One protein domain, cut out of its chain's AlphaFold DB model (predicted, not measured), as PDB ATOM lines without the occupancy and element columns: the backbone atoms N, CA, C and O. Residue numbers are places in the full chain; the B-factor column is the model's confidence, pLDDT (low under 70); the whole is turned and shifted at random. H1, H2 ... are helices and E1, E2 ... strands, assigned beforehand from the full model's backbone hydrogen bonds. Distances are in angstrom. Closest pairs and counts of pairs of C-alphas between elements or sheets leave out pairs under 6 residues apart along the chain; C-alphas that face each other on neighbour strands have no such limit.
ATOM      1  N   ALA A 314     189.627 142.785 201.720       75.44
ATOM      2  CA  ALA A 314     189.830 142.689 200.274       75.44
ATOM      3  C   ALA A 314     189.419 143.974 199.539       75.44
ATOM      4  O   ALA A 314     190.152 144.433 198.665       75.44
ATOM      5  N   GLY A 315     188.275 144.566 199.904       76.00
ATOM      6  CA  GLY A 315     187.813 145.831 199.329       76.00
ATOM      7  C   GLY A 315     188.793 146.974 199.578       76.00
ATOM      8  O   GLY A 315     189.167 147.673 198.637       76.00
ATOM      9  N   ARG A 316     189.290 147.100 200.815       76.56
ATOM     10  CA  ARG A 316     190.275 148.123 201.202       76.56
ATOM     11  C   ARG A 316     191.586 148.001 200.425       76.56
ATOM     12  O   ARG A 316     192.004 148.967 199.792       76.56
ATOM     13  N   LEU A 317     192.163 146.799 200.360       74.06
ATOM     14  CA  LEU A 317     193.411 146.548 199.621       74.06
ATOM     15  C   LEU A 317     193.305 146.894 198.128       74.06
ATOM     16  O   LEU A 317     194.273 147.360 197.517       74.06
ATOM     17  N   VAL A 318     192.139 146.660 197.516       72.50
ATOM     18  CA  VAL A 318     191.903 147.018 196.111       72.50
ATOM     19  C   VAL A 318     191.710 148.528 195.952       72.50
ATOM     20  O   VAL A 318     192.291 149.113 195.035       72.50
ATOM     21  N   ALA A 319     190.954 149.166 196.848       71.56
ATOM     22  CA  ALA A 319     190.697 150.607 196.830       71.56
ATOM     23  C   ALA A 319     191.967 151.455 197.050       71.56
ATOM     24  O   ALA A 319     192.055 152.573 196.537       71.56
ATOM     25  N   GLU A 320     192.958 150.920 197.768       69.69
ATOM     26  CA  GLU A 320     194.279 151.527 198.004       69.69
ATOM     27  C   GLU A 320     195.252 151.361 196.819       69.69
ATOM     28  O   GLU A 320     196.344 151.925 196.811       69.69
ATOM     29  N   GLY A 321     194.869 150.613 195.777       62.25
ATOM     30  CA  GLY A 321     195.663 150.485 194.553       62.25
ATOM     31  C   GLY A 321     196.899 149.588 194.679       62.25
ATOM     32  O   GLY A 321     197.720 149.555 193.757       62.25
ATOM     33  N   VAL A 322     197.009 148.804 195.760       52.62
ATOM     34  CA  VAL A 322     198.161 147.934 196.072       52.62
ATOM     35  C   VAL A 322     198.449 146.911 194.953       52.62
ATOM     36  O   VAL A 322     199.573 146.447 194.805       52.62
ATOM     37  N   HIS A 323     197.473 146.612 194.084       50.00
ATOM     38  CA  HIS A 323     197.603 145.652 192.975       50.00
ATOM     39  C   HIS A 323     197.740 146.274 191.563       50.00
ATOM     40  O   HIS A 323     197.740 145.545 190.566       50.00
ATOM     41  N   LEU A 324     197.845 147.605 191.419       44.62
ATOM     42  CA  LEU A 324     197.680 148.271 190.111       44.62
ATOM     43  C   LEU A 324     198.942 148.832 189.438       44.62
ATOM     44  O   LEU A 324     198.830 149.348 188.322       44.62
ATOM     45  N   ALA A 338     188.139 145.270 185.850       55.38
ATOM     46  CA  ALA A 338     188.250 146.687 185.552       55.38
ATOM     47  C   ALA A 338     188.556 147.483 186.835       55.38
ATOM     48  O   ALA A 338     188.536 146.943 187.940       55.38
ATOM     49  N   VAL A 339     188.956 148.742 186.664       65.69
ATOM     50  CA  VAL A 339     189.423 149.598 187.759       65.69
ATOM     51  C   VAL A 339     188.231 149.928 188.664       65.69
ATOM     52  O   VAL A 339     187.243 150.455 188.174       65.69
ATOM     53  N   VAL A 340     188.332 149.585 189.949       68.06
ATOM     54  CA  VAL A 340     187.323 149.775 191.017       68.06
ATOM     55  C   VAL A 340     187.451 151.184 191.616       68.06
ATOM     56  O   VAL A 340     188.553 151.741 191.531       68.06
ATOM     57  N   PRO A 341     186.395 151.782 192.212       73.06
ATOM     58  CA  PRO A 341     186.524 153.097 192.828       73.06
ATOM     59  C   PRO A 341     187.582 153.153 193.934       73.06
ATOM     60  O   PRO A 341     187.728 152.226 194.736       73.06
ATOM     61  N   THR A 342     188.356 154.236 193.946       79.31
ATOM     62  CA  THR A 342     189.502 154.409 194.847       79.31
ATOM     63  C   THR A 342     189.059 154.796 196.254       79.31
ATOM     64  O   THR A 342     187.984 155.361 196.459       79.31
ATOM     65  N   ALA A 343     189.928 154.585 197.246       76.25
ATOM     66  CA  ALA A 343     189.664 155.022 198.619       76.25
ATOM     67  C   ALA A 343     189.337 156.528 198.699       76.25
ATOM     68  O   ALA A 343     188.480 156.939 199.476       76.25
ATOM     69  N   THR A 344     189.965 157.352 197.856       77.00
ATOM     70  CA  THR A 344     189.678 158.791 197.756       77.00
ATOM     71  C   THR A 344     188.277 159.090 197.220       77.00
ATOM     72  O   THR A 344     187.635 160.020 197.698       77.00
ATOM     73  N   GLU A 345     187.783 158.313 196.253       78.94
ATOM     74  CA  GLU A 345     186.428 158.444 195.707       78.94
ATOM     75  C   GLU A 345     185.385 158.076 196.769       78.94
ATOM     76  O   GLU A 345     184.439 158.835 196.988       78.94
ATOM     77  N   TRP A 346     185.611 156.993 197.518       78.88
ATOM     78  CA  TRP A 346     184.756 156.623 198.647       78.88
ATOM     79  C   TRP A 346     184.784 157.660 199.775       78.88
ATOM     80  O   TRP A 346     183.725 158.071 200.246       78.88
ATOM     81  N   LYS A 347     185.971 158.161 200.152       79.56
ATOM     82  CA  LYS A 347     186.117 159.205 201.181       79.56
ATOM     83  C   LYS A 347     185.395 160.504 200.797       79.56
ATOM     84  O   LYS A 347     184.880 161.174 201.683       79.56
ATOM     85  N   LYS A 348     185.284 160.846 199.504       77.50
ATOM     86  CA  LYS A 348     184.480 162.000 199.047       77.50
ATOM     87  C   LYS A 348     182.983 161.824 199.313       77.50
ATOM     88  O   LYS A 348     182.321 162.801 199.637       77.50
ATOM     89  N   LEU A 349     182.452 160.605 199.197       74.06
ATOM     90  CA  LEU A 349     181.035 160.321 199.466       74.06
ATOM     91  C   LEU A 349     180.720 160.317 200.961       74.06
ATOM     92  O   LEU A 349     179.661 160.780 201.371       74.06
ATOM     93  N   THR A 350     181.636 159.789 201.772       72.69
ATOM     94  CA  THR A 350     181.473 159.703 203.230       72.69
ATOM     95  C   THR A 350     181.935 160.966 203.958       72.69
ATOM     96  O   THR A 350     181.677 161.119 205.146       72.69
ATOM     97  N   GLY A 351     182.650 161.850 203.258       59.72
ATOM     98  CA  GLY A 351     183.206 163.107 203.754       59.72
ATOM     99  C   GLY A 351     182.267 164.301 203.622       59.72
ATOM    100  O   GLY A 351     182.730 165.430 203.762       59.72
ATOM    101  N   VAL A 352     180.971 164.080 203.356       52.41
ATOM    102  CA  VAL A 352     179.946 165.117 203.539       52.41
ATOM    103  C   VAL A 352     179.929 165.456 205.027       52.41
ATOM    104  O   VAL A 352     179.296 164.782 205.837       52.41
ATOM    105  N   SER A 353     180.741 166.450 205.383       39.97
ATOM    106  CA  SER A 353     180.905 166.932 206.741       39.97
ATOM    107  C   SER A 353     179.562 167.473 207.199       39.97
ATOM    108  O   SER A 353     179.031 168.427 206.629       39.97
ATOM    109  N   VAL A 354     178.992 166.824 208.205       38.25
ATOM    110  CA  VAL A 354     177.840 167.329 208.936       38.25
ATOM    111  C   VAL A 354     178.351 168.504 209.761       38.25
ATOM    112  O   VAL A 354     178.718 168.342 210.918       38.25
ATOM    113  N   THR A 355     178.445 169.692 209.164       34.38
ATOM    114  CA  THR A 355     178.560 170.935 209.933       34.38
ATOM    115  C   THR A 355     177.171 171.278 210.452       34.38
ATOM    116  O   THR A 355     176.512 172.192 209.958       34.38
ATOM    117  N   CYS A 356     176.698 170.500 211.416       33.06
ATOM    118  CA  CYS A 356     175.608 170.938 212.271       33.06
ATOM    119  C   CYS A 356     176.252 171.694 213.420       33.06
ATOM    120  O   CYS A 356     177.172 171.180 214.046       33.06
ATOM    121  N   GLY A 357     175.856 172.956 213.592       34.12
ATOM    122  CA  GLY A 357     176.489 173.886 214.522       34.12
ATOM    123  C   GLY A 357     176.718 173.267 215.901       34.12
ATOM    124  O   GLY A 357     175.775 172.803 216.535       34.12
ATOM    125  N   GLY A 358     177.978 173.282 216.336       31.61
ATOM    126  CA  GLY A 358     178.438 172.739 217.613       31.61
ATOM    127  C   GLY A 358     179.572 171.742 217.404       31.61
ATOM    128  O   GLY A 358     179.302 170.608 217.042       31.61
ATOM    129  N   ASP A 359     180.800 172.232 217.606       27.80
ATOM    130  CA  ASP A 359     182.118 171.583 217.662       27.80
ATOM    131  C   ASP A 359     182.425 170.385 216.731       27.80
ATOM    132  O   ASP A 359     181.681 169.408 216.658       27.80
ATOM    133  N   PRO A 360     183.585 170.389 216.041       33.59
ATOM    134  CA  PRO A 360     184.010 169.240 215.255       33.59
ATOM    135  C   PRO A 360     184.161 168.027 216.178       33.59
ATOM    136  O   PRO A 360     185.091 167.951 216.980       33.59
ATOM    137  N   VAL A 361     183.249 167.061 216.041       37.66
ATOM    138  CA  VAL A 361     183.423 165.720 216.605       37.66
ATOM    139  C   VAL A 361     184.803 165.244 216.143       37.66
ATOM    140  O   VAL A 361     185.058 165.265 214.931       37.66
ATOM    141  N   PRO A 362     185.713 164.873 217.064       30.92
ATOM    142  CA  PRO A 362     187.052 164.455 216.684       30.92
ATOM    143  C   PRO A 362     186.935 163.315 215.670       30.92
ATOM    144  O   PRO A 362     185.969 162.543 215.729       30.92
ATOM    145  N   PRO A 363     187.869 163.205 214.711       37.12
ATOM    146  CA  PRO A 363     187.873 162.085 213.794       37.12
ATOM    147  C   PRO A 363     188.041 160.826 214.641       37.12
ATOM    148  O   PRO A 363     189.145 160.500 215.060       37.12
ATOM    149  N   ALA A 364     186.931 160.140 214.931       38.69
ATOM    150  CA  ALA A 364     186.972 158.750 215.343       38.69
ATOM    151  C   ALA A 364     187.901 158.062 214.346       38.69
ATOM    152  O   ALA A 364     187.758 158.334 213.147       38.69
ATOM    153  N   ASP A 365     188.861 157.300 214.875       40.34
ATOM    154  CA  ASP A 365     189.968 156.661 214.168       40.34
ATOM    155  C   ASP A 365     189.626 156.292 212.719       40.34
ATOM    156  O   ASP A 365     188.483 155.940 212.422       40.34
ATOM    157  N   ASP A 366     190.636 156.316 211.842       48.00
ATOM    158  CA  ASP A 366     190.671 156.009 210.390       48.00
ATOM    159  C   ASP A 366     190.117 154.599 209.997       48.00
ATOM    160  O   ASP A 366     190.443 154.012 208.965       48.00
ATOM    161  N   ASN A 367     189.262 154.028 210.840       52.06
ATOM    162  CA  ASN A 367     188.600 152.741 210.827       52.06
ATOM    163  C   ASN A 367     187.474 152.679 209.789       52.06
ATOM    164  O   ASN A 367     186.292 152.581 210.107       52.06
ATOM    165  N   GLY A 368     187.886 152.639 208.523       65.19
ATOM    166  CA  GLY A 368     187.163 151.957 207.452       65.19
ATOM    167  C   GLY A 368     185.879 152.618 206.942       65.19
ATOM    168  O   GLY A 368     185.348 153.586 207.477       65.19
ATOM    169  N   PHE A 369     185.386 152.083 205.828       77.25
ATOM    170  CA  PHE A 369     184.079 152.437 205.283       77.25
ATOM    171  C   PHE A 369     182.985 151.705 206.069       77.25
ATOM    172  O   PHE A 369     183.198 150.577 206.502       77.25
ATOM    173  N   PHE A 370     181.811 152.315 206.242       86.31
ATOM    174  CA  PHE A 370     180.659 151.669 206.878       86.31
ATOM    175  C   PHE A 370     179.629 151.312 205.806       86.31
ATOM    176  O   PHE A 370     179.151 152.192 205.092       86.31
ATOM    177  N   VAL A 371     179.287 150.029 205.671       88.62
ATOM    178  CA  VAL A 371     178.272 149.572 204.713       88.62
ATOM    179  C   VAL A 371     177.019 149.138 205.465       88.62
ATOM    180  O   VAL A 371     177.047 148.198 206.261       88.62
ATOM    181  N   LEU A 372     175.898 149.800 205.183       89.38
ATOM    182  CA  LEU A 372     174.611 149.486 205.784       89.38
ATOM    183  C   LEU A 372     174.044 148.197 205.181       89.38
ATOM    184  O   LEU A 372     173.694 148.147 204.003       89.38
ATOM    185  N   ARG A 373     173.929 147.167 206.022       86.50
ATOM    186  CA  ARG A 373     173.335 145.860 205.685       86.50
ATOM    187  C   ARG A 373     172.130 145.500 206.550       86.50
ATOM    188  O   ARG A 373     171.591 144.406 206.420       86.50
ATOM    189  N   ASP A 374     171.717 146.392 207.451       88.38
ATOM    190  CA  ASP A 374     170.547 146.140 208.285       88.38
ATOM    191  C   ASP A 374     169.278 146.103 207.426       88.38
ATOM    192  O   ASP A 374     168.877 147.098 206.814       88.38
ATOM    193  N   LYS A 375     168.636 144.935 207.393       85.50
ATOM    194  CA  LYS A 375     167.476 144.669 206.544       85.50
ATOM    195  C   LYS A 375     166.286 145.551 206.913       85.50
ATOM    196  O   LYS A 375     165.543 145.961 206.021       85.50
ATOM    197  N   ALA A 376     166.100 145.850 208.199       87.50
ATOM    198  CA  ALA A 376     165.000 146.694 208.648       87.50
ATOM    199  C   ALA A 376     165.165 148.124 208.116       87.50
ATOM    200  O   ALA A 376     164.256 148.630 207.456       87.50
ATOM    201  N   MET A 377     166.340 148.732 208.293       88.44
ATOM    202  CA  MET A 377     166.657 150.051 207.735       88.44
ATOM    203  C   MET A 377     166.612 150.067 206.200       88.44
ATOM    204  O   MET A 377     166.046 150.986 205.607       88.44
ATOM    205  N   LEU A 378     167.137 149.037 205.529       89.06
ATOM    206  CA  LEU A 378     167.086 148.946 204.066       89.06
ATOM    207  C   LEU A 378     165.637 148.910 203.547       89.06
ATOM    208  O   LEU A 378     165.292 149.645 202.624       89.06
ATOM    209  N   VAL A 379     164.765 148.100 204.150       86.94
ATOM    210  CA  VAL A 379     163.389 147.893 203.664       86.94
ATOM    211  C   VAL A 379     162.422 148.978 204.134       86.94
ATOM    212  O   VAL A 379     161.636 149.486 203.337       86.94
ATOM    213  N   LEU A 380     162.422 149.304 205.425       86.25
ATOM    214  CA  LEU A 380     161.410 150.183 206.019       86.25
ATOM    215  C   LEU A 380     161.721 151.660 205.805       86.25
ATOM    216  O   LEU A 380     160.796 152.471 205.794       86.25
ATOM    217  N   VAL A 381     163.002 151.993 205.633       87.56
ATOM    218  CA  VAL A 381     163.468 153.373 205.512       87.56
ATOM    219  C   VAL A 381     163.974 153.653 204.103       87.56
ATOM    220  O   VAL A 381     163.357 154.432 203.378       87.56
ATOM    221  N   LEU A 382     165.061 153.002 203.676       88.56
ATOM    222  CA  LEU A 382     165.731 153.372 202.425       88.56
ATOM    223  C   LEU A 382     164.932 153.036 201.181       88.56
ATOM    224  O   LEU A 382     164.858 153.857 200.274       88.56
ATOM    225  N   LYS A 383     164.293 151.869 201.131       88.38
ATOM    226  CA  LYS A 383     163.446 151.514 199.993       88.38
ATOM    227  C   LYS A 383     162.327 152.541 199.799       88.38
ATOM    228  O   LYS A 383     162.144 153.019 198.686       88.38
ATOM    229  N   ARG A 384     161.652 152.940 200.883       86.38
ATOM    230  CA  ARG A 384     160.583 153.953 200.849       86.38
ATOM    231  C   ARG A 384     161.103 155.331 200.439       86.38
ATOM    232  O   ARG A 384     160.474 155.997 199.622       86.38
ATOM    233  N   LEU A 385     162.272 155.721 200.953       86.31
ATOM    234  CA  LEU A 385     162.959 156.960 200.578       86.31
ATOM    235  C   LEU A 385     163.270 156.998 199.071       86.31
ATOM    236  O   LEU A 385     162.988 157.987 198.404       86.31
ATOM    237  N   LEU A 386     163.812 155.907 198.520       86.44
ATOM    238  CA  LEU A 386     164.149 155.804 197.094       86.44
ATOM    239  C   LEU A 386     162.907 155.708 196.192       86.44
ATOM    240  O   LEU A 386     162.945 156.133 195.038       86.44
ATOM    241  N   GLU A 387     161.807 155.156 196.706       84.31
ATOM    242  CA  GLU A 387     160.514 155.090 196.016       84.31
ATOM    243  C   GLU A 387     159.744 156.418 196.038       84.31
ATOM    244  O   GLU A 387     158.782 156.556 195.275       84.31
ATOM    245  N   GLY A 388     160.177 157.386 196.856       77.56
ATOM    246  CA  GLY A 388     159.561 158.707 196.939       77.56
ATOM    247  C   GLY A 388     158.406 158.825 197.922       77.56
ATOM    248  O   GLY A 388     157.549 159.696 197.743       77.56
ATOM    249  N   ASP A 389     158.324 157.936 198.915       80.56
ATOM    250  CA  ASP A 389     157.258 157.984 199.916       80.56
ATOM    251  C   ASP A 389     157.360 159.294 200.724       80.56
ATOM    252  O   ASP A 389     158.370 159.513 201.399       80.56
ATOM    253  N   PRO A 390     156.332 160.166 200.714       70.94
ATOM    254  CA  PRO A 390     156.358 161.432 201.450       70.94
ATOM    255  C   PRO A 390     156.473 161.256 202.970       70.94
ATOM    256  O   PRO A 390     156.773 162.217 203.673       70.94
ATOM    257  N   ARG A 391     156.225 160.051 203.498       72.94
ATOM    258  CA  ARG A 391     156.402 159.729 204.922       72.94
ATOM    259  C   ARG A 391     157.856 159.402 205.268       72.94
ATOM    260  O   ARG A 391     158.226 159.458 206.437       72.94
ATOM    261  N   ALA A 392     158.679 159.063 204.277       74.12
ATOM    262  CA  ALA A 392     160.088 158.736 204.454       74.12
ATOM    263  C   ALA A 392     160.951 160.010 204.420       74.12
ATOM    264  O   ALA A 392     161.785 160.201 203.538       74.12
ATOM    265  N   CYS A 393     160.754 160.896 205.398       70.75
ATOM    266  CA  CYS A 393     161.567 162.099 205.569       70.75
ATOM    267  C   CYS A 393     162.664 161.847 206.606       70.75
ATOM    268  O   CYS A 393     162.423 161.903 207.812       70.75
ATOM    269  N   LEU A 394     163.885 161.584 206.138       80.62
ATOM    270  CA  LEU A 394     165.075 161.650 206.981       80.62
ATOM    271  C   LEU A 394     165.859 162.920 206.694       80.62
ATOM    272  O   LEU A 394     165.885 163.405 205.566       80.62
ATOM    273  N   THR A 395     166.509 163.422 207.734       82.06
ATOM    274  CA  THR A 395     167.547 164.446 207.660       82.06
ATOM    275  C   THR A 395     168.860 163.830 208.121       82.06
ATOM    276  O   THR A 395     168.883 162.775 208.763       82.06
ATOM    277  N   VAL A 396     169.971 164.486 207.800       80.75
ATOM    278  CA  VAL A 396     171.295 164.025 208.234       80.75
ATOM    279  C   VAL A 396     171.411 164.033 209.769       80.75
ATOM    280  O   VAL A 396     172.029 163.136 210.336       80.75
ATOM    281  N   ASP A 397     170.706 164.945 210.443       82.19
ATOM    282  CA  ASP A 397     170.615 165.001 211.910       82.19
ATOM    283  C   ASP A 397     169.910 163.795 212.518       82.19
ATOM    284  O   ASP A 397     170.305 163.294 213.569       82.19
ATOM    285  N   HIS A 398     168.859 163.297 211.865       85.12
ATOM    286  CA  HIS A 398     168.195 162.079 212.324       85.12
ATOM    287  C   HIS A 398     169.142 160.873 212.248       85.12
ATOM    288  O   HIS A 398     169.121 160.023 213.137       85.12
ATOM    289  N   LEU A 399     170.005 160.818 211.225       84.69
ATOM    290  CA  LEU A 399     171.006 159.758 211.091       84.69
ATOM    291  C   LEU A 399     172.074 159.841 212.183       84.69
ATOM    292  O   LEU A 399     172.382 158.824 212.802       84.69
ATOM    293  N   SER A 400     172.628 161.035 212.420       85.06
ATOM    294  CA  SER A 400     173.693 161.236 213.408       85.06
ATOM    295  C   SER A 400     173.218 160.961 214.836       85.06
ATOM    296  O   SER A 400     173.967 160.371 215.611       85.06
ATOM    297  N   ARG A 401     171.959 161.299 215.162       85.94
ATOM    298  CA  ARG A 401     171.337 160.973 216.457       85.94
ATOM    299  C   ARG A 401     171.126 159.477 216.671       85.94
ATOM    300  O   ARG A 401     171.228 159.025 217.805       85.94
ATOM    301  N   TYR A 402     170.810 158.717 215.619       85.31
ATOM    302  CA  TYR A 402     170.607 157.270 215.747       85.31
ATOM    303  C   TYR A 402     171.935 156.524 215.895       85.31
ATOM    304  O   TYR A 402     172.068 155.662 216.760       85.31
ATOM    305  N   HIS A 403     172.922 156.830 215.045       84.69
ATOM    306  CA  HIS A 403     174.248 156.228 215.141       84.69
ATOM    307  C   HIS A 403     175.310 157.095 214.439       84.69
ATOM    308  O   HIS A 403     175.133 157.449 213.268       84.69
ATOM    309  N   PRO A 404     176.469 157.360 215.069       84.06
ATOM    310  CA  PRO A 404     177.475 158.293 214.546       84.06
ATOM    311  C   PRO A 404     178.080 157.875 213.195       84.06
ATOM    312  O   PRO A 404     178.564 158.719 212.442       84.06
ATOM    313  N   GLN A 405     178.044 156.584 212.850       84.62
ATOM    314  CA  GLN A 405     178.555 156.082 211.565       84.62
ATOM    315  C   GLN A 405     177.521 156.111 210.426       84.62
ATOM    316  O   GLN A 405     177.906 155.975 209.266       84.62
ATOM    317  N   LEU A 406     176.224 156.308 210.708       85.94
ATOM    318  CA  LEU A 406     175.188 156.290 209.663       85.94
ATOM    319  C   LEU A 406     175.330 157.400 208.613       85.94
ATOM    320  O   LEU A 406     175.121 157.106 207.437       85.94
ATOM    321  N   PRO A 407     175.728 158.640 208.951       85.25
ATOM    322  CA  PRO A 407     176.016 159.650 207.931       85.25
ATOM    323  C   PRO A 407     177.113 159.214 206.945       85.25
ATOM    324  O   PRO A 407     177.081 159.577 205.773       85.25
ATOM    325  N   LYS A 408     178.050 158.368 207.393       85.44
ATOM    326  CA  LYS A 408     179.130 157.800 206.573       85.44
ATOM    327  C   LYS A 408     178.731 156.489 205.880       85.44
ATOM    328  O   LYS A 408     179.582 155.852 205.262       85.44
ATOM    329  N   ALA A 409     177.471 156.063 205.991       89.56
ATOM    330  CA  ALA A 409     177.027 154.782 205.469       89.56
ATOM    331  C   ALA A 409     176.970 154.760 203.942       89.56
ATOM    332  O   ALA A 409     176.416 155.656 203.302       89.56
ATOM    333  N   LEU A 410     177.477 153.674 203.376       91.00
ATOM    334  CA  LEU A 410     177.279 153.279 201.992       91.00
ATOM    335  C   LEU A 410     176.227 152.173 201.932       91.00
ATOM    336  O   LEU A 410     176.179 151.308 202.805       91.00
ATOM    337  N   PHE A 411     175.406 152.156 200.890       90.25
ATOM    338  CA  PHE A 411     174.472 151.056 200.646       90.25
ATOM    339  C   PHE A 411     174.516 150.614 199.184       90.25
ATOM    340  O   PHE A 411     174.805 151.408 198.286       90.25
ATOM    341  N   LEU A 412     174.265 149.323 198.962       88.00
ATOM    342  CA  LEU A 412     174.403 148.680 197.659       88.00
ATOM    343  C   LEU A 412     173.148 148.882 196.803       88.00
ATOM    344  O   LEU A 412     172.019 148.663 197.249       88.00
ATOM    345  N   VAL A 413     173.352 149.241 195.539       88.38
ATOM    346  CA  VAL A 413     172.283 149.440 194.558       88.38
ATOM    347  C   VAL A 413     172.558 148.690 193.259       88.38
ATOM    348  O   VAL A 413     173.702 148.529 192.833       88.38
ATOM    349  N   LYS A 414     171.476 148.263 192.608       88.38
ATOM    350  CA  LYS A 414     171.445 147.728 191.247       88.38
ATOM    351  C   LYS A 414     170.977 148.817 190.286       88.38
ATOM    352  O   LYS A 414     170.026 149.542 190.569       88.38
ATOM    353  N   LEU A 415     171.640 148.888 189.140       89.62
ATOM    354  CA  LEU A 415     171.351 149.797 188.041       89.62
ATOM    355  C   LEU A 415     170.903 148.992 186.833       89.62
ATOM    356  O   LEU A 415     171.616 148.085 186.417       89.62
ATOM    357  N   GLU A 416     169.767 149.343 186.246       91.12
ATOM    358  CA  GLU A 416     169.277 148.766 184.993       91.12
ATOM    359  C   GLU A 416     169.171 149.883 183.955       91.12
ATOM    360  O   GLU A 416     168.363 150.802 184.095       91.12
ATOM    361  N   VAL A 417     170.022 149.851 182.930       91.88
ATOM    362  CA  VAL A 417     170.079 150.918 181.923       91.88
ATOM    363  C   VAL A 417     168.779 150.953 181.119       91.88
ATOM    364  O   VAL A 417     168.334 149.933 180.599       91.88
ATOM    365  N   LEU A 418     168.180 152.142 180.997       90.12
ATOM    366  CA  LEU A 418     166.875 152.344 180.347       90.12
ATOM    367  C   LEU A 418     166.961 152.714 178.858       90.12
ATOM    368  O   LEU A 418     165.930 152.918 178.214       90.12
ATOM    369  N   GLY A 419     168.171 152.844 178.319       84.06
ATOM    370  CA  GLY A 419     168.428 153.264 176.945       84.06
ATOM    371  C   GLY A 419     169.760 152.737 176.419       84.06
ATOM    372  O   GLY A 419     170.223 151.665 176.806       84.06
ATOM    373  N   ARG A 420     170.395 153.493 175.520       82.00
ATOM    374  CA  ARG A 420     171.727 153.143 175.011       82.00
ATOM    375  C   ARG A 420     172.772 153.443 176.077       82.00
ATOM    376  O   ARG A 420     172.890 154.582 176.516       82.00
ATOM    377  N   GLY A 421     173.540 152.431 176.456       84.44
ATOM    378  CA  GLY A 421     174.585 152.601 177.449       84.44
ATOM    379  C   GLY A 421     175.007 151.309 178.114       84.44
ATOM    380  O   GLY A 421     174.234 150.358 178.208       84.44
ATOM    381  N   LEU A 422     176.246 151.294 178.589       88.12
ATOM    382  CA  LEU A 422     176.785 150.219 179.401       88.12
ATOM    383  C   LEU A 422     177.526 150.860 180.573       88.12
ATOM    384  O   LEU A 422     178.485 151.591 180.316       88.12
ATOM    385  N   PRO A 423     177.113 150.623 181.828       87.81
ATOM    386  CA  PRO A 423     177.843 151.148 182.965       87.81
ATOM    387  C   PRO A 423     179.204 150.462 183.015       87.81
ATOM    388  O   PRO A 423     179.304 149.237 182.924       87.81
ATOM    389  N   GLU A 424     180.252 151.260 183.152       85.75
ATOM    390  CA  GLU A 424     181.608 150.769 183.378       85.75
ATOM    391  C   GLU A 424     181.955 150.854 184.872       85.75
ATOM    392  O   GLU A 424     181.410 151.699 185.590       85.75
ATOM    393  N   PRO A 425     182.881 150.029 185.376       81.44
ATOM    394  CA  PRO A 425     183.456 150.250 186.702       81.44
ATOM    395  C   PRO A 425     184.030 151.667 186.827       81.44
ATOM    396  O   PRO A 425     184.568 152.201 185.855       81.44
ATOM    397  N   ARG A 426     183.877 152.283 188.009       84.31
ATOM    398  CA  ARG A 426     184.151 153.711 188.290       84.31
ATOM    399  C   ARG A 426     183.248 154.722 187.598       84.31
ATOM    400  O   ARG A 426     183.524 155.920 187.660       84.31
ATOM    401  N   SER A 427     182.153 154.290 186.978       88.44
ATOM    402  CA  SER A 427     181.153 155.252 186.516       88.44
ATOM    403  C   SER A 427     180.585 156.031 187.697       88.44
ATOM    404  O   SER A 427     180.301 155.457 188.750       88.44
ATOM    405  N   VAL A 428     180.427 157.338 187.518       90.00
ATOM    406  CA  VAL A 428     179.904 158.237 188.551       90.00
ATOM    407  C   VAL A 428     178.387 158.274 188.446       90.00
ATOM    408  O   VAL A 428     177.852 158.368 187.340       90.00
ATOM    409  N   LEU A 429     177.709 158.188 189.588       92.00
ATOM    410  CA  LEU A 429     176.256 158.214 189.707       92.00
ATOM    411  C   LEU A 429     175.804 159.593 190.173       92.00
ATOM    412  O   LEU A 429     176.325 160.117 191.155       92.00
ATOM    413  N   TYR A 430     174.816 160.152 189.485       90.44
ATOM    414  CA  TYR A 430     174.316 161.504 189.694       90.44
ATOM    415  C   TYR A 430     172.804 161.510 189.901       90.44
ATOM    416  O   TYR A 430     172.078 160.729 189.274       90.44
ATOM    417  N   ALA A 431     172.314 162.435 190.727       87.50
ATOM    418  CA  ALA A 431     170.881 162.699 190.797       87.50
ATOM    419  C   ALA A 431     170.455 163.592 189.617       87.50
ATOM    420  O   ALA A 431     171.145 164.572 189.317       87.50
ATOM    421  N   PRO A 432     169.323 163.303 188.953       86.38
ATOM    422  CA  PRO A 432     168.761 164.219 187.969       86.38
ATOM    423  C   PRO A 432     168.286 165.501 188.665       86.38
ATOM    424  O   PRO A 432     167.754 165.451 189.779       86.38
ATOM    425  N   ARG A 433     168.448 166.655 188.005       80.50
ATOM    426  CA  ARG A 433     167.970 167.944 188.533       80.50
ATOM    427  C   ARG A 433     166.489 168.128 188.206       80.50
ATOM    428  O   ARG A 433     165.727 168.607 189.038       80.50
ATOM    429  N   SER A 434     166.080 167.683 187.018       79.00
ATOM    430  CA  SER A 434     164.719 167.793 186.484       79.00
ATOM    431  C   SER A 434     164.310 166.546 185.684       79.00
ATOM    432  O   SER A 434     165.152 165.735 185.296       79.00
ATOM    433  N   LYS A 435     163.010 166.406 185.370       81.62
ATOM    434  CA  LYS A 435     162.528 165.356 184.444       81.62
ATOM    435  C   LYS A 435     163.150 165.487 183.050       81.62
ATOM    436  O   LYS A 435     163.426 164.476 182.410       81.62
ATOM    437  N   LYS A 436     163.431 166.720 182.620       83.62
ATOM    438  CA  LYS A 436     164.037 167.021 181.321       83.62
ATOM    439  C   LYS A 436     165.420 166.385 181.173       83.62
ATOM    440  O   LYS A 436     165.716 165.829 180.122       83.62
ATOM    441  N   ASP A 437     166.232 166.380 182.236       84.81
ATOM    442  CA  ASP A 437     167.545 165.718 182.201       84.81
ATOM    443  C   ASP A 437     167.399 164.211 181.915       84.81
ATOM    444  O   ASP A 437     168.191 163.629 181.178       84.81
ATOM    445  N   VAL A 438     166.365 163.563 182.467       84.94
ATOM    446  CA  VAL A 438     166.107 162.131 182.245       84.94
ATOM    447  C   VAL A 438     165.705 161.865 180.795       84.94
ATOM    448  O   VAL A 438     166.194 160.912 180.184       84.94
ATOM    449  N   GLU A 439     164.846 162.709 180.228       86.12
ATOM    450  CA  GLU A 439     164.417 162.614 178.830       86.12
ATOM    451  C   GLU A 439     165.585 162.852 177.860       86.12
ATOM    452  O   GLU A 439     165.809 162.049 176.951       86.12
ATOM    453  N   GLU A 440     166.393 163.888 178.099       86.81
ATOM    454  CA  GLU A 440     167.584 164.199 177.299       86.81
ATOM    455  C   GLU A 440     168.650 163.094 177.395       86.81
ATOM    456  O   GLU A 440     169.264 162.735 176.384       86.81
ATOM    457  N   ALA A 441     168.846 162.508 178.580       85.94
ATOM    458  CA  ALA A 441     169.744 161.369 178.775       85.94
ATOM    459  C   ALA A 441     169.243 160.114 178.049       85.94
ATOM    460  O   ALA A 441     170.033 159.381 177.454       85.94
ATOM    461  N   ARG A 442     167.927 159.861 178.049       85.69
ATOM    462  CA  ARG A 442     167.320 158.728 177.331       85.69
ATOM    463  C   ARG A 442     167.443 158.876 175.815       85.69
ATOM    464  O   ARG A 442     167.668 157.881 175.128       85.69
ATOM    465  N   ALA A 443     167.344 160.107 175.319       85.12
ATOM    466  CA  ALA A 443     167.598 160.446 173.923       85.12
ATOM    467  C   ALA A 443     169.095 160.403 173.548       85.12
ATOM    468  O   ALA A 443     169.420 160.406 172.365       85.12
ATOM    469  N   GLY A 444     170.004 160.336 174.530       83.12
ATOM    470  CA  GLY A 444     171.454 160.317 174.309       83.12
ATOM    471  C   GLY A 444     172.058 161.688 173.996       83.12
ATOM    472  O   GLY A 444     173.144 161.758 173.427       83.12
ATOM    473  N   ASN A 445     171.368 162.773 174.357       84.19
ATOM    474  CA  ASN A 445     171.745 164.146 174.003       84.19
ATOM    475  C   ASN A 445     172.364 164.938 175.165       84.19
ATOM    476  O   ASN A 445     172.908 166.030 174.938       84.19
ATOM    477  N   LEU A 446     172.280 164.396 176.385       83.44
ATOM    478  CA  LEU A 446     172.773 165.023 177.604       83.44
ATOM    479  C   LEU A 446     174.284 164.796 177.761       83.44
ATOM    480  O   LEU A 446     174.751 163.664 177.892       83.44
ATOM    481  N   THR A 447     175.056 165.883 177.778       80.62
ATOM    482  CA  THR A 447     176.498 165.858 178.051       80.62
ATOM    483  C   THR A 447     176.821 166.715 179.263       80.62
ATOM    484  O   THR A 447     176.222 167.770 179.465       80.62
ATOM    485  N   LEU A 448     177.826 166.300 180.036       73.00
ATOM    486  CA  LEU A 448     178.261 167.047 181.221       73.00
ATOM    487  C   LEU A 448     178.782 168.459 180.871       73.00
ATOM    488  O   LEU A 448     178.747 169.346 181.702       73.00
ATOM    489  N   THR A 449     179.254 168.687 179.642       63.34
ATOM    490  CA  THR A 449     179.780 169.988 179.186       63.34
ATOM    491  C   THR A 449     178.710 170.981 178.733       63.34
ATOM    492  O   THR A 449     179.009 172.161 178.579       63.34
ATOM    493  N   LYS A 450     177.467 170.536 178.501       53.44
ATOM    494  CA  LYS A 450     176.361 171.419 178.084       53.44
ATOM    495  C   LYS A 450     175.755 172.214 179.245       53.44
ATOM    496  O   LYS A 450     174.894 173.054 179.007       53.44
ATOM    497  N   THR A 451     176.211 172.015 180.482       49.97
ATOM    498  CA  THR A 451     175.771 172.776 181.661       49.97
ATOM    499  C   THR A 451     176.481 174.128 181.790       49.97
ATOM    500  O   THR A 451     176.845 174.535 182.883       49.97
ATOM    501  N   GLY A 452     176.629 174.872 180.687       40.50
ATOM    502  CA  GLY A 452     177.062 176.279 180.699       40.50
ATOM    503  C   GLY A 452     176.022 177.248 181.289       40.50
ATOM    504  O   GLY A 452     176.104 178.450 181.057       40.50
ATOM    505  N   SER A 453     175.021 176.736 182.008       39.16
ATOM    506  CA  SER A 453     174.068 177.524 182.787       39.16
ATOM    507  C   SER A 453     174.620 177.765 184.198       39.16
ATOM    508  O   SER A 453     175.236 176.856 184.748       39.16
ATOM    509  N   PRO A 454     174.325 178.910 184.836       39.19
ATOM    510  CA  PRO A 454     174.765 179.239 186.202       39.19
ATOM    511  C   PRO A 454     174.218 178.300 187.302       39.19
ATOM    512  O   PRO A 454     174.553 178.453 188.474       39.19
ATOM    513  N   ASP A 455     173.397 177.314 186.932       43.72
ATOM    514  CA  ASP A 455     172.831 176.292 187.805       43.72
ATOM    515  C   ASP A 455     173.722 175.041 187.877       43.72
ATOM    516  O   ASP A 455     173.630 174.159 187.022       43.72
ATOM    517  N   GLY A 456     174.566 175.014 188.916       54.25
ATOM    518  CA  GLY A 456     175.131 173.869 189.651       54.25
ATOM    519  C   GLY A 456     175.435 172.544 188.929       54.25
ATOM    520  O   GLY A 456     174.579 171.928 188.288       54.25
ATOM    521  N   ASP A 457     176.645 172.030 189.166       70.50
ATOM    522  CA  ASP A 457     177.043 170.660 188.823       70.50
ATOM    523  C   ASP A 457     176.013 169.616 189.297       70.50
ATOM    524  O   ASP A 457     175.418 169.737 190.371       70.50
ATOM    525  N   PHE A 458     175.815 168.552 188.508       78.19
ATOM    526  CA  PHE A 458     174.964 167.429 188.911       78.19
ATOM    527  C   PHE A 458     175.460 166.837 190.244       78.19
ATOM    528  O   PHE A 458     176.640 166.485 190.350       78.19
ATOM    529  N   PRO A 459     174.587 166.660 191.253       83.12
ATOM    530  CA  PRO A 459     175.014 166.168 192.553       83.12
ATOM    531  C   PRO A 459     175.409 164.692 192.463       83.12
ATOM    532  O   PRO A 459     174.648 163.851 191.973       83.12
ATOM    533  N   VAL A 460     176.612 164.380 192.945       87.06
ATOM    534  CA  VAL A 460     177.163 163.021 192.961       87.06
ATOM    535  C   VAL A 460     176.529 162.221 194.097       87.06
ATOM    536  O   VAL A 460     176.568 162.626 195.255       87.06
ATOM    537  N   LEU A 461     175.974 161.060 193.762       89.06
ATOM    538  CA  LEU A 461     175.344 160.135 194.705       89.06
ATOM    539  C   LEU A 461     176.250 158.961 195.077       89.06
ATOM    540  O   LEU A 461     176.135 158.415 196.175       89.06
ATOM    541  N   GLY A 462     177.099 158.522 194.148       91.06
ATOM    542  CA  GLY A 462     177.808 157.259 194.293       91.06
ATOM    543  C   GLY A 462     178.685 156.887 193.107       91.06
ATOM    544  O   GLY A 462     178.820 157.650 192.149       91.06
ATOM    545  N   TYR A 463     179.232 155.674 193.156       90.38
ATOM    546  CA  TYR A 463     180.031 155.096 192.075       90.38
ATOM    547  C   TYR A 463     179.607 153.661 191.774       90.38
ATOM    548  O   TYR A 463     179.161 152.920 192.654       90.38
ATOM    549  N   VAL A 464     179.792 153.269 190.517       88.12
ATOM    550  CA  VAL A 464     179.654 151.888 190.051       88.12
ATOM    551  C   VAL A 464     180.913 151.108 190.415       88.12
ATOM    552  O   VAL A 464     182.018 151.478 190.014       88.12
ATOM    553  N   ASP A 465     180.736 150.016 191.153       81.94
ATOM    554  CA  ASP A 465     181.795 149.053 191.457       81.94
ATOM    555  C   ASP A 465     181.982 148.089 190.276       81.94
ATOM    556  O   ASP A 465     183.064 147.977 189.701       81.94
ATOM    557  N   GLU A 466     180.888 147.475 189.822       80.94
ATOM    558  CA  GLU A 466     180.886 146.556 188.686       80.94
ATOM    559  C   GLU A 466     179.805 146.947 187.675       80.94
ATOM    560  O   GLU A 466     178.687 147.294 188.044       80.94
ATOM    561  N   GLY A 467     180.111 146.863 186.382       81.62
ATOM    562  CA  GLY A 467     179.151 147.126 185.315       81.62
ATOM    563  C   GLY A 467     179.393 146.213 184.120       81.62
ATOM    564  O   GLY A 467     180.541 145.961 183.744       81.62
ATOM    565  N   ALA A 468     178.319 145.640 183.573       81.12
ATOM    566  CA  ALA A 468     178.386 144.689 182.468       81.12
ATOM    567  C   ALA A 468     177.053 144.573 181.717       81.12
ATOM    568  O   ALA A 468     176.011 145.062 182.147       81.12
ATOM    569  N   TYR A 469     177.078 143.880 180.580       83.62
ATOM    570  CA  TYR A 469     175.868 143.572 179.828       83.62
ATOM    571  C   TYR A 469     175.248 142.291 180.383       83.62
ATOM    572  O   TYR A 469     175.930 141.267 180.508       83.62
ATOM    573  N   SER A 470     173.963 142.338 180.724       80.06
ATOM    574  CA  SER A 470     173.235 141.170 181.203       80.06
ATOM    575  C   SER A 470     172.699 140.367 180.031       80.06
ATOM    576  O   SER A 470     171.795 140.807 179.323       80.06
ATOM    577  N   PHE A 471     173.202 139.144 179.870       76.88
ATOM    578  CA  PHE A 471     172.683 138.221 178.859       76.88
ATOM    579  C   PHE A 471     171.291 137.690 179.212       76.88
ATOM    580  O   PHE A 471     170.595 137.199 178.333       76.88
ATOM    581  N   THR A 472     170.878 137.782 180.482       74.81
ATOM    582  CA  THR A 472     169.532 137.374 180.908       74.81
ATOM    583  C   THR A 472     168.468 138.390 180.495       74.81
ATOM    584  O   THR A 472     167.417 137.987 180.019       74.81
ATOM    585  N   HIS A 473     168.735 139.686 180.678       77.12
ATOM    586  CA  HIS A 473     167.747 140.748 180.434       77.12
ATOM    587  C   HIS A 473     167.919 141.440 179.078       77.12
ATOM    588  O   HIS A 473     167.023 142.153 178.643       77.12
ATOM    589  N   GLY A 474     169.070 141.264 178.421       83.94
ATOM    590  CA  GLY A 474     169.373 141.943 177.164       83.94
ATOM    591  C   GLY A 474     169.636 143.445 177.325       83.94
ATOM    592  O   GLY A 474     169.380 144.213 176.403       83.94
ATOM    593  N   LEU A 475     170.116 143.879 178.495       87.75
ATOM    594  CA  LEU A 475     170.385 145.289 178.801       87.75
ATOM    595  C   LEU A 475     171.636 145.462 179.672       87.75
ATOM    596  O   LEU A 475     172.135 144.506 180.277       87.75
ATOM    597  N   GLY A 476     172.157 146.690 179.729       87.81
ATOM    598  CA  GLY A 476     173.272 147.052 180.603       87.81
ATOM    599  C   GLY A 476     172.849 147.056 182.072       87.81
ATOM    600  O   GLY A 476     171.837 147.660 182.421       87.81
ATOM    601  N   ILE A 477     173.620 146.395 182.936       87.00
ATOM    602  CA  ILE A 477     173.378 146.353 184.382       87.00
ATOM    603  C   ILE A 477     174.643 146.782 185.123       87.00
ATOM    604  O   ILE A 477     175.754 146.416 184.739       87.00
ATOM    605  N   GLY A 478     174.468 147.556 186.192       85.38
ATOM    606  CA  GLY A 478     175.528 147.978 187.106       85.38
ATOM    607  C   GLY A 478     175.217 147.609 188.556       85.38
ATOM    608  O   GLY A 478     174.054 147.504 188.941       85.38
ATOM    609  N   LEU A 479     176.259 147.433 189.362       86.19
ATOM    610  CA  LEU A 479     176.219 147.443 190.819       86.19
ATOM    611  C   LEU A 479     177.091 148.589 191.294       86.19
ATOM    612  O   LEU A 479     178.214 148.771 190.823       86.19
ATOM    613  N   GLY A 480     176.575 149.356 192.235       87.50
ATOM    614  CA  GLY A 480     177.293 150.480 192.799       87.50
ATOM    615  C   GLY A 480     176.908 150.710 194.242       87.50
ATOM    616  O   GLY A 480     175.966 150.106 194.755       87.50
ATOM    617  N   PHE A 481     177.635 151.613 194.876       89.88
ATOM    618  CA  PHE A 481     177.329 152.063 196.223       89.88
ATOM    619  C   PHE A 481     176.954 153.538 196.187       89.88
ATOM    620  O   PHE A 481     177.612 154.335 195.512       89.88
ATOM    621  N   LEU A 482     175.903 153.885 196.925       91.50
ATOM    622  CA  LEU A 482     175.485 155.264 197.152       91.50
ATOM    623  C   LEU A 482     175.804 155.685 198.586       91.50
ATOM    624  O   LEU A 482     175.739 154.864 199.503       91.50
ATOM    625  N   GLY A 483     176.113 156.968 198.776       90.81
ATOM    626  CA  GLY A 483     176.251 157.571 200.099       90.81
ATOM    627  C   GLY A 483     174.891 157.888 200.714       90.81
ATOM    628  O   GLY A 483     174.081 158.594 200.109       90.81
ATOM    629  N   LEU A 484     174.645 157.411 201.934       89.50
ATOM    630  CA  LEU A 484     173.388 157.649 202.640       89.50
ATOM    631  C   LEU A 484     173.156 159.142 202.906       89.50
ATOM    632  O   LEU A 484     172.085 159.658 202.590       89.50
ATOM    633  N   ALA A 485     174.168 159.851 203.413       85.19
ATOM    634  CA  ALA A 485     174.065 161.289 203.649       85.19
ATOM    635  C   ALA A 485     173.800 162.081 202.361       85.19
ATOM    636  O   ALA A 485     172.998 163.008 202.390       85.19
ATOM    637  N   ALA A 486     174.401 161.697 201.230       84.81
ATOM    638  CA  ALA A 486     174.177 162.370 199.949       84.81
ATOM    639  C   ALA A 486     172.712 162.253 199.491       84.81
ATOM    640  O   ALA A 486     172.098 163.244 199.098       84.81
ATOM    641  N   VAL A 487     172.127 161.055 199.597       86.69
ATOM    642  CA  VAL A 487     170.717 160.816 199.246       86.69
ATOM    643  C   VAL A 487     169.781 161.569 200.191       86.69
ATOM    644  O   VAL A 487     168.842 162.224 199.739       86.69
ATOM    645  N   VAL A 488     170.053 161.519 201.496       86.00
ATOM    646  CA  VAL A 488     169.235 162.180 202.519       86.00
ATOM    647  C   VAL A 488     169.299 163.702 202.395       86.00
ATOM    648  O   VAL A 488     168.248 164.336 202.374       86.00
ATOM    649  N   ALA A 489     170.488 164.284 202.215       80.81
ATOM    650  CA  ALA A 489     170.668 165.725 202.043       80.81
ATOM    651  C   ALA A 489     169.890 166.265 200.832       80.81
ATOM    652  O   ALA A 489     169.239 167.305 200.923       80.81
ATOM    653  N   LEU A 490     169.899 165.527 199.715       78.94
ATOM    654  CA  LEU A 490     169.143 165.886 198.513       78.94
ATOM    655  C   LEU A 490     167.630 165.739 198.676       78.94
ATOM    656  O   LEU A 490     166.883 166.432 197.985       78.94
ATOM    657  N   ASN A 491     167.181 164.832 199.544       76.75
ATOM    658  CA  ASN A 491     165.765 164.659 199.847       76.75
ATOM    659  C   ASN A 491     165.252 165.720 200.835       76.75
ATOM    660  O   ASN A 491     164.105 166.143 200.735       76.75
ATOM    661  N   SER A 492     166.099 166.170 201.766       70.56
ATOM    662  CA  SER A 492     165.765 167.195 202.763       70.56
ATOM    663  C   SER A 492     165.957 168.638 202.282       70.56
ATOM    664  O   SER A 492     165.586 169.562 203.003       70.56
ATOM    665  N   ALA A 493     166.562 168.856 201.110       64.00
ATOM    666  CA  ALA A 493     166.823 170.195 200.588       64.00
ATOM    667  C   ALA A 493     165.500 170.974 200.390       64.00
ATOM    668  O   ALA A 493     164.621 170.504 199.658       64.00
ATOM    669  N   PRO A 494     165.329 172.146 201.032       50.28
ATOM    670  CA  PRO A 494     164.085 172.899 200.956       50.28
ATOM    671  C   PRO A 494     163.859 173.434 199.538       50.28
ATOM    672  O   PRO A 494     164.766 173.978 198.914       50.28
ATOM    673  N   ALA A 495     162.618 173.347 199.055       47.41
ATOM    674  CA  ALA A 495     162.187 173.858 197.746       47.41
ATOM    675  C   ALA A 495     162.237 175.402 197.618       47.41
ATOM    676  O   ALA A 495     161.752 175.953 196.633       47.41
ATOM    677  N   THR A 496     162.765 176.101 198.626       37.19
ATOM    678  CA  THR A 496     162.699 177.558 198.799       37.19
ATOM    679  C   THR A 496     164.041 178.272 198.673       37.19
ATOM    680  O   THR A 496     164.055 179.502 198.707       37.19
ATOM    681  N   SER A 497     165.169 177.572 198.492       37.00
ATOM    682  CA  SER A 497     166.392 178.271 198.094       37.00
ATOM    683  C   SER A 497     166.250 178.703 196.635       37.00
ATOM    684  O   SER A 497     165.858 177.930 195.763       37.00
ATOM    685  N   SER A 498     166.581 179.958 196.351       38.66
ATOM    686  CA  SER A 498     166.611 180.574 195.016       38.66
ATOM    687  C   SER A 498     167.542 179.873 194.005       38.66
ATOM    688  O   SER A 498     167.696 180.342 192.882       38.66
ATOM    689  N   HIS A 499     168.130 178.736 194.382       38.03
ATOM    690  CA  HIS A 499     168.881 177.811 193.547       38.03
ATOM    691  C   HIS A 499     167.961 176.686 193.045       38.03
ATOM    692  O   HIS A 499     167.851 175.634 193.666       38.03
ATOM    693  N   SER A 500     167.257 176.967 191.947       38.56
ATOM    694  CA  SER A 500     166.890 176.067 190.830       38.56
ATOM    695  C   SER A 500     166.487 174.589 191.037       38.56
ATOM    696  O   SER A 500     166.345 173.872 190.048       38.56
ATOM    697  N   PHE A 501     166.142 174.110 192.232       44.06
ATOM    698  CA  PHE A 501     165.447 172.824 192.400       44.06
ATOM    699  C   PHE A 501     163.933 173.012 192.221       44.06
ATOM    700  O   PHE A 501     163.139 172.835 193.145       44.06
ATOM    701  N   ARG A 502     163.522 173.416 191.011       40.19
ATOM    702  CA  ARG A 502     162.105 173.504 190.638       40.19
ATOM    703  C   ARG A 502     161.535 172.086 190.538       40.19
ATOM    704  O   ARG A 502     161.869 171.345 189.624       40.19
ATOM    705  N   GLU A 503     160.661 171.771 191.488       44.12
ATOM    706  CA  GLU A 503     159.918 170.522 191.707       44.12
ATOM    707  C   GLU A 503     160.614 169.469 192.600       44.12
ATOM    708  O   GLU A 503     161.672 168.926 192.253       44.12
ATOM    709  N   PRO A 504     159.992 169.091 193.740       49.62
ATOM    710  CA  PRO A 504     160.347 167.868 194.438       49.62
ATOM    711  C   PRO A 504     159.963 166.702 193.527       49.62
ATOM    712  O   PRO A 504     158.809 166.275 193.462       49.62
ATOM    713  N   LEU A 505     160.940 166.213 192.769       53.38
ATOM    714  CA  LEU A 505     160.828 164.981 192.006       53.38
ATOM    715  C   LEU A 505     160.559 163.850 193.005       53.38
ATOM    716  O   LEU A 505     161.487 163.244 193.526       53.38
ATOM    717  N   ARG A 506     159.287 163.548 193.281       55.91
ATOM    718  CA  ARG A 506     158.913 162.391 194.110       55.91
ATOM    719  C   ARG A 506     159.536 161.103 193.556       55.91
ATOM    720  O   ARG A 506     159.899 160.225 194.312       55.91
ATOM    721  N   ASP A 507     159.805 161.047 192.253       62.12
ATOM    722  CA  ASP A 507     160.477 159.927 191.588       62.12
ATOM    723  C   ASP A 507     161.996 160.123 191.366       62.12
ATOM    724  O   ASP A 507     162.587 159.400 190.560       62.12
ATOM    725  N   ARG A 508     162.655 161.081 192.048       68.75
ATOM    726  CA  ARG A 508     164.051 161.509 191.765       68.75
ATOM    727  C   ARG A 508     165.056 160.363 191.774       68.75
ATOM    728  O   ARG A 508     166.016 160.393 191.016       68.75
ATOM    729  N   PHE A 509     164.847 159.379 192.641       78.38
ATOM    730  CA  PHE A 509     165.774 158.267 192.817       78.38
ATOM    731  C   PHE A 509     165.338 156.996 192.085       78.38
ATOM    732  O   PHE A 509     166.126 156.059 192.017       78.38
ATOM    733  N   LYS A 510     164.142 156.954 191.476       83.31
ATOM    734  CA  LYS A 510     163.728 155.810 190.642       83.31
ATOM    735  C   LYS A 510     164.578 155.703 189.383       83.31
ATOM    736  O   LYS A 510     164.883 154.596 188.936       83.31
ATOM    737  N   VAL A 511     164.958 156.849 188.821       88.81
ATOM    738  CA  VAL A 511     165.838 156.948 187.657       88.81
ATOM    739  C   VAL A 511     166.976 157.891 187.990       88.81
ATOM    740  O   VAL A 511     166.743 159.040 188.347       88.81
ATOM    741  N   ILE A 512     168.203 157.409 187.847       91.62
ATOM    742  CA  ILE A 512     169.408 158.199 188.078       91.62
ATOM    743  C   ILE A 512     170.225 158.331 186.799       91.62
ATOM    744  O   ILE A 512     170.017 157.597 185.826       91.62
ATOM    745  N   LEU A 513     171.165 159.271 186.811       92.19
ATOM    746  CA  LEU A 513     172.097 159.479 185.716       92.19
ATOM    747  C   LEU A 513     173.442 158.836 186.054       92.19
ATOM    748  O   LEU A 513     173.864 158.833 187.208       92.19
ATOM    749  N   PHE A 514     174.134 158.309 185.053       92.50
ATOM    750  CA  PHE A 514     175.498 157.823 185.207       92.50
ATOM    751  C   PHE A 514     176.391 158.280 184.058       92.50
ATOM    752  O   PHE A 514     175.927 158.520 182.939       92.50
ATOM    753  N   LYS A 515     177.687 158.398 184.352       90.50
ATOM    754  CA  LYS A 515     178.728 158.777 183.393       90.50
ATOM    755  C   LYS A 515     179.914 157.829 183.509       90.50
ATOM    756  O   LYS A 515     180.498 157.708 184.587       90.50
ATOM    757  N   ASN A 516     180.316 157.233 182.392       88.38
ATOM    758  CA  ASN A 516     181.550 156.450 182.318       88.38
ATOM    759  C   ASN A 516     182.772 157.382 182.307       88.38
ATOM    760  O   ASN A 516     182.727 158.462 181.720       88.38
ATOM    761  N   ALA A 517     183.895 156.955 182.890       79.81
ATOM    762  CA  ALA A 517     185.100 157.785 183.008       79.81
ATOM    763  C   ALA A 517     185.640 158.293 181.654       79.81
ATOM    764  O   ALA A 517     186.158 159.405 181.568       79.81
ATOM    765  N   HIS A 518     185.488 157.495 180.593       79.44
ATOM    766  CA  HIS A 518     185.960 157.812 179.241       79.44
ATOM    767  C   HIS A 518     184.905 158.485 178.346       79.44
ATOM    768  O   HIS A 518     185.178 158.744 177.177       79.44
ATOM    769  N   SER A 519     183.707 158.768 178.869       82.81
ATOM    770  CA  SER A 519     182.597 159.365 178.119       82.81
ATOM    771  C   SER A 519     182.182 160.708 178.716       82.81
ATOM    772  O   SER A 519     182.211 160.901 179.929       82.81
ATOM    773  N   SER A 520     181.761 161.649 177.872       81.69
ATOM    774  CA  SER A 520     181.133 162.910 178.298       81.69
ATOM    775  C   SER A 520     179.602 162.831 178.365       81.69
ATOM    776  O   SER A 520     178.972 163.766 178.867       81.69
ATOM    777  N   LEU A 521     179.015 161.734 177.873       86.56
ATOM    778  CA  LEU A 521     177.572 161.510 177.818       86.56
ATOM    779  C   LEU A 521     177.037 161.041 179.170       86.56
ATOM    780  O   LEU A 521     177.603 160.141 179.795       86.56
ATOM    781  N   LEU A 522     175.916 161.629 179.575       89.19
ATOM    782  CA  LEU A 522     175.118 161.180 180.705       89.19
ATOM    783  C   LEU A 522     174.027 160.239 180.200       89.19
ATOM    784  O   LEU A 522     173.256 160.572 179.300       89.19
ATOM    785  N   GLN A 523     173.974 159.052 180.789       91.81
ATOM    786  CA  GLN A 523     173.001 158.009 180.475       91.81
ATOM    787  C   GLN A 523     172.083 157.793 181.674       91.81
ATOM    788  O   GLN A 523     172.458 158.101 182.802       91.81
ATOM    789  N   CYS A 524     170.879 157.267 181.450       92.31
ATOM    790  CA  CYS A 524     169.923 157.011 182.526       92.31
ATOM    791  C   CYS A 524     169.798 155.518 182.852       92.31
ATOM    792  O   CYS A 524     169.796 154.651 181.969       92.31
ATOM    793  N   ALA A 525     169.662 155.219 184.141       92.44
ATOM    794  CA  ALA A 525     169.419 153.877 184.646       92.44
ATOM    795  C   ALA A 525     168.338 153.900 185.727       92.44
ATOM    796  O   ALA A 525     168.265 154.820 186.543       92.44
ATOM    797  N   LYS A 526     167.508 152.860 185.744       91.75
ATOM    798  CA  LYS A 526     166.602 152.576 186.848       91.75
ATOM    799  C   LYS A 526     167.421 152.092 188.037       91.75
ATOM    800  O   LYS A 526     168.249 151.191 187.894       91.75
ATOM    801  N   LEU A 527     167.166 152.679 189.196       90.81
ATOM    802  CA  LEU A 527     167.793 152.294 190.452       90.81
ATOM    803  C   LEU A 527     166.928 151.254 191.165       90.81
ATOM    804  O   LEU A 527     165.699 151.330 191.169       90.81
ATOM    805  N   SER A 528     167.554 150.269 191.796       88.25
ATOM    806  CA  SER A 528     166.879 149.335 192.695       88.25
ATOM    807  C   SER A 528     167.782 149.016 193.876       88.25
ATOM    808  O   SER A 528     168.964 148.724 193.700       88.25
ATOM    809  N   LEU A 529     167.236 149.092 195.087       86.94
ATOM    810  CA  LEU A 529     167.976 148.760 196.301       86.94
ATOM    811  C   LEU A 529     168.272 147.256 196.341       86.94
ATOM    812  O   LEU A 529     167.381 146.447 196.074       86.94
ATOM    813  N   VAL A 530     169.504 146.889 196.696       81.69
ATOM    814  CA  VAL A 530     169.853 145.498 196.999       81.69
ATOM    815  C   VAL A 530     169.720 145.308 198.509       81.69
ATOM    816  O   VAL A 530     170.360 146.028 199.272       81.69
TER     817      VAL A 530
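Overview. This is residues 314 to 324 and 338 to 530 of the 531 residues of the protein "Ribonucleases P/MRP protein subunit POP1" of Schistocephalus solidus (UniProt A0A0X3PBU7). A closed barrel of six strands, E1 to E6, makes the core, and four helices, H2, H3, H5 and H6, pack on its outside. H1 and H4 lie farther out. The printed part has 204 residues, with named elements in the order H1 H2 H3 H4 E1 E2 H5 E3 E4 H6 E5 E6; round the ring run E1, E4, E3, E2, E5, E6 and back to E1, each pair antiparallel. The class is mixed, helices and strands, with 95 residues, under half, in named elements. The whole is compact, with a radius of gyration of the C-alphas of 16.9 A and spans of 47 by 46 by 34 A.

Arrangement. H1, residues 314 to 319, is close to but not clearly touching H2, residues 343 to 350; the closest C-alphas, of Ala 319 and Ala 343, are 4.9 A apart. H2 runs along E4, residues 475 to 483, at 20 degrees on the local plane and a height over the sheet of 8.8 A; the closest C-alphas are those of Leu 349 and Gly 483, 5.6 A apart. H3, residues 375 to 387, is over E6, residues 523 to 529; the closest C-alphas, of Lys 383 and Leu 529, are 6.5 A apart. H4, residues 396 to 402, only just touches H6, residues 484 to 492, with 3 pairs of C-alphas within 8 A, the closest those of Val 396 and Ala 485, 6.0 A. E1, residues 409 to 417, has N 413 and O 480 of E4 at 2.9 A, and N 416 and O 526 of E6 at 2.9 A, within hydrogen-bond range. E2, residues 428 to 430, has N 430 and O 513 of E5, residues 511 to 515, at 2.8 A, and N 429 and O 462 of E3, residues 460 to 470, at 2.8 A. H5, residues 435 to 442, runs slantwise to E5 at 54 degrees on the local plane. E3 bends by 67 degrees at residue 465 and forms a hairpin with E4, N 468 and O 477 being 2.9 A apart. H6 is on the barrel but over none of its strands. E5 and E6 form a hairpin, with N 512 and O 525 at 2.9 A. Every O i to N i+4 pair is within hydrogen-bond range in H1, H2, H4, H5 and H6; in H3 it is 6 of 9.

Along the chain. H1 begins at C-alpha 314, (189.830, 142.689, 200.274). H3 is 16.4 A long, E1 24.9 A, E3 25.1 A, E4 25.3 A and E6 19.0 A, ending at C-alpha 529, (167.976, 148.760, 196.301).

Size, cuts and confidence. The C-alphas farthest apart, of Gly 358 and Phe 471, are 52.2 A apart. Residues 325 to 337 are not printed, and C-alphas 324 and 338 are 10.6 A apart across the cut. The links H2 to H3, H5 to E3 and H6 to E5 are long. Mean pLDDT of the printed part is 75.0; residues 320 to 324, 338 to 340, 351 to 368, 449 to 456 and 493 to 508 are under 70.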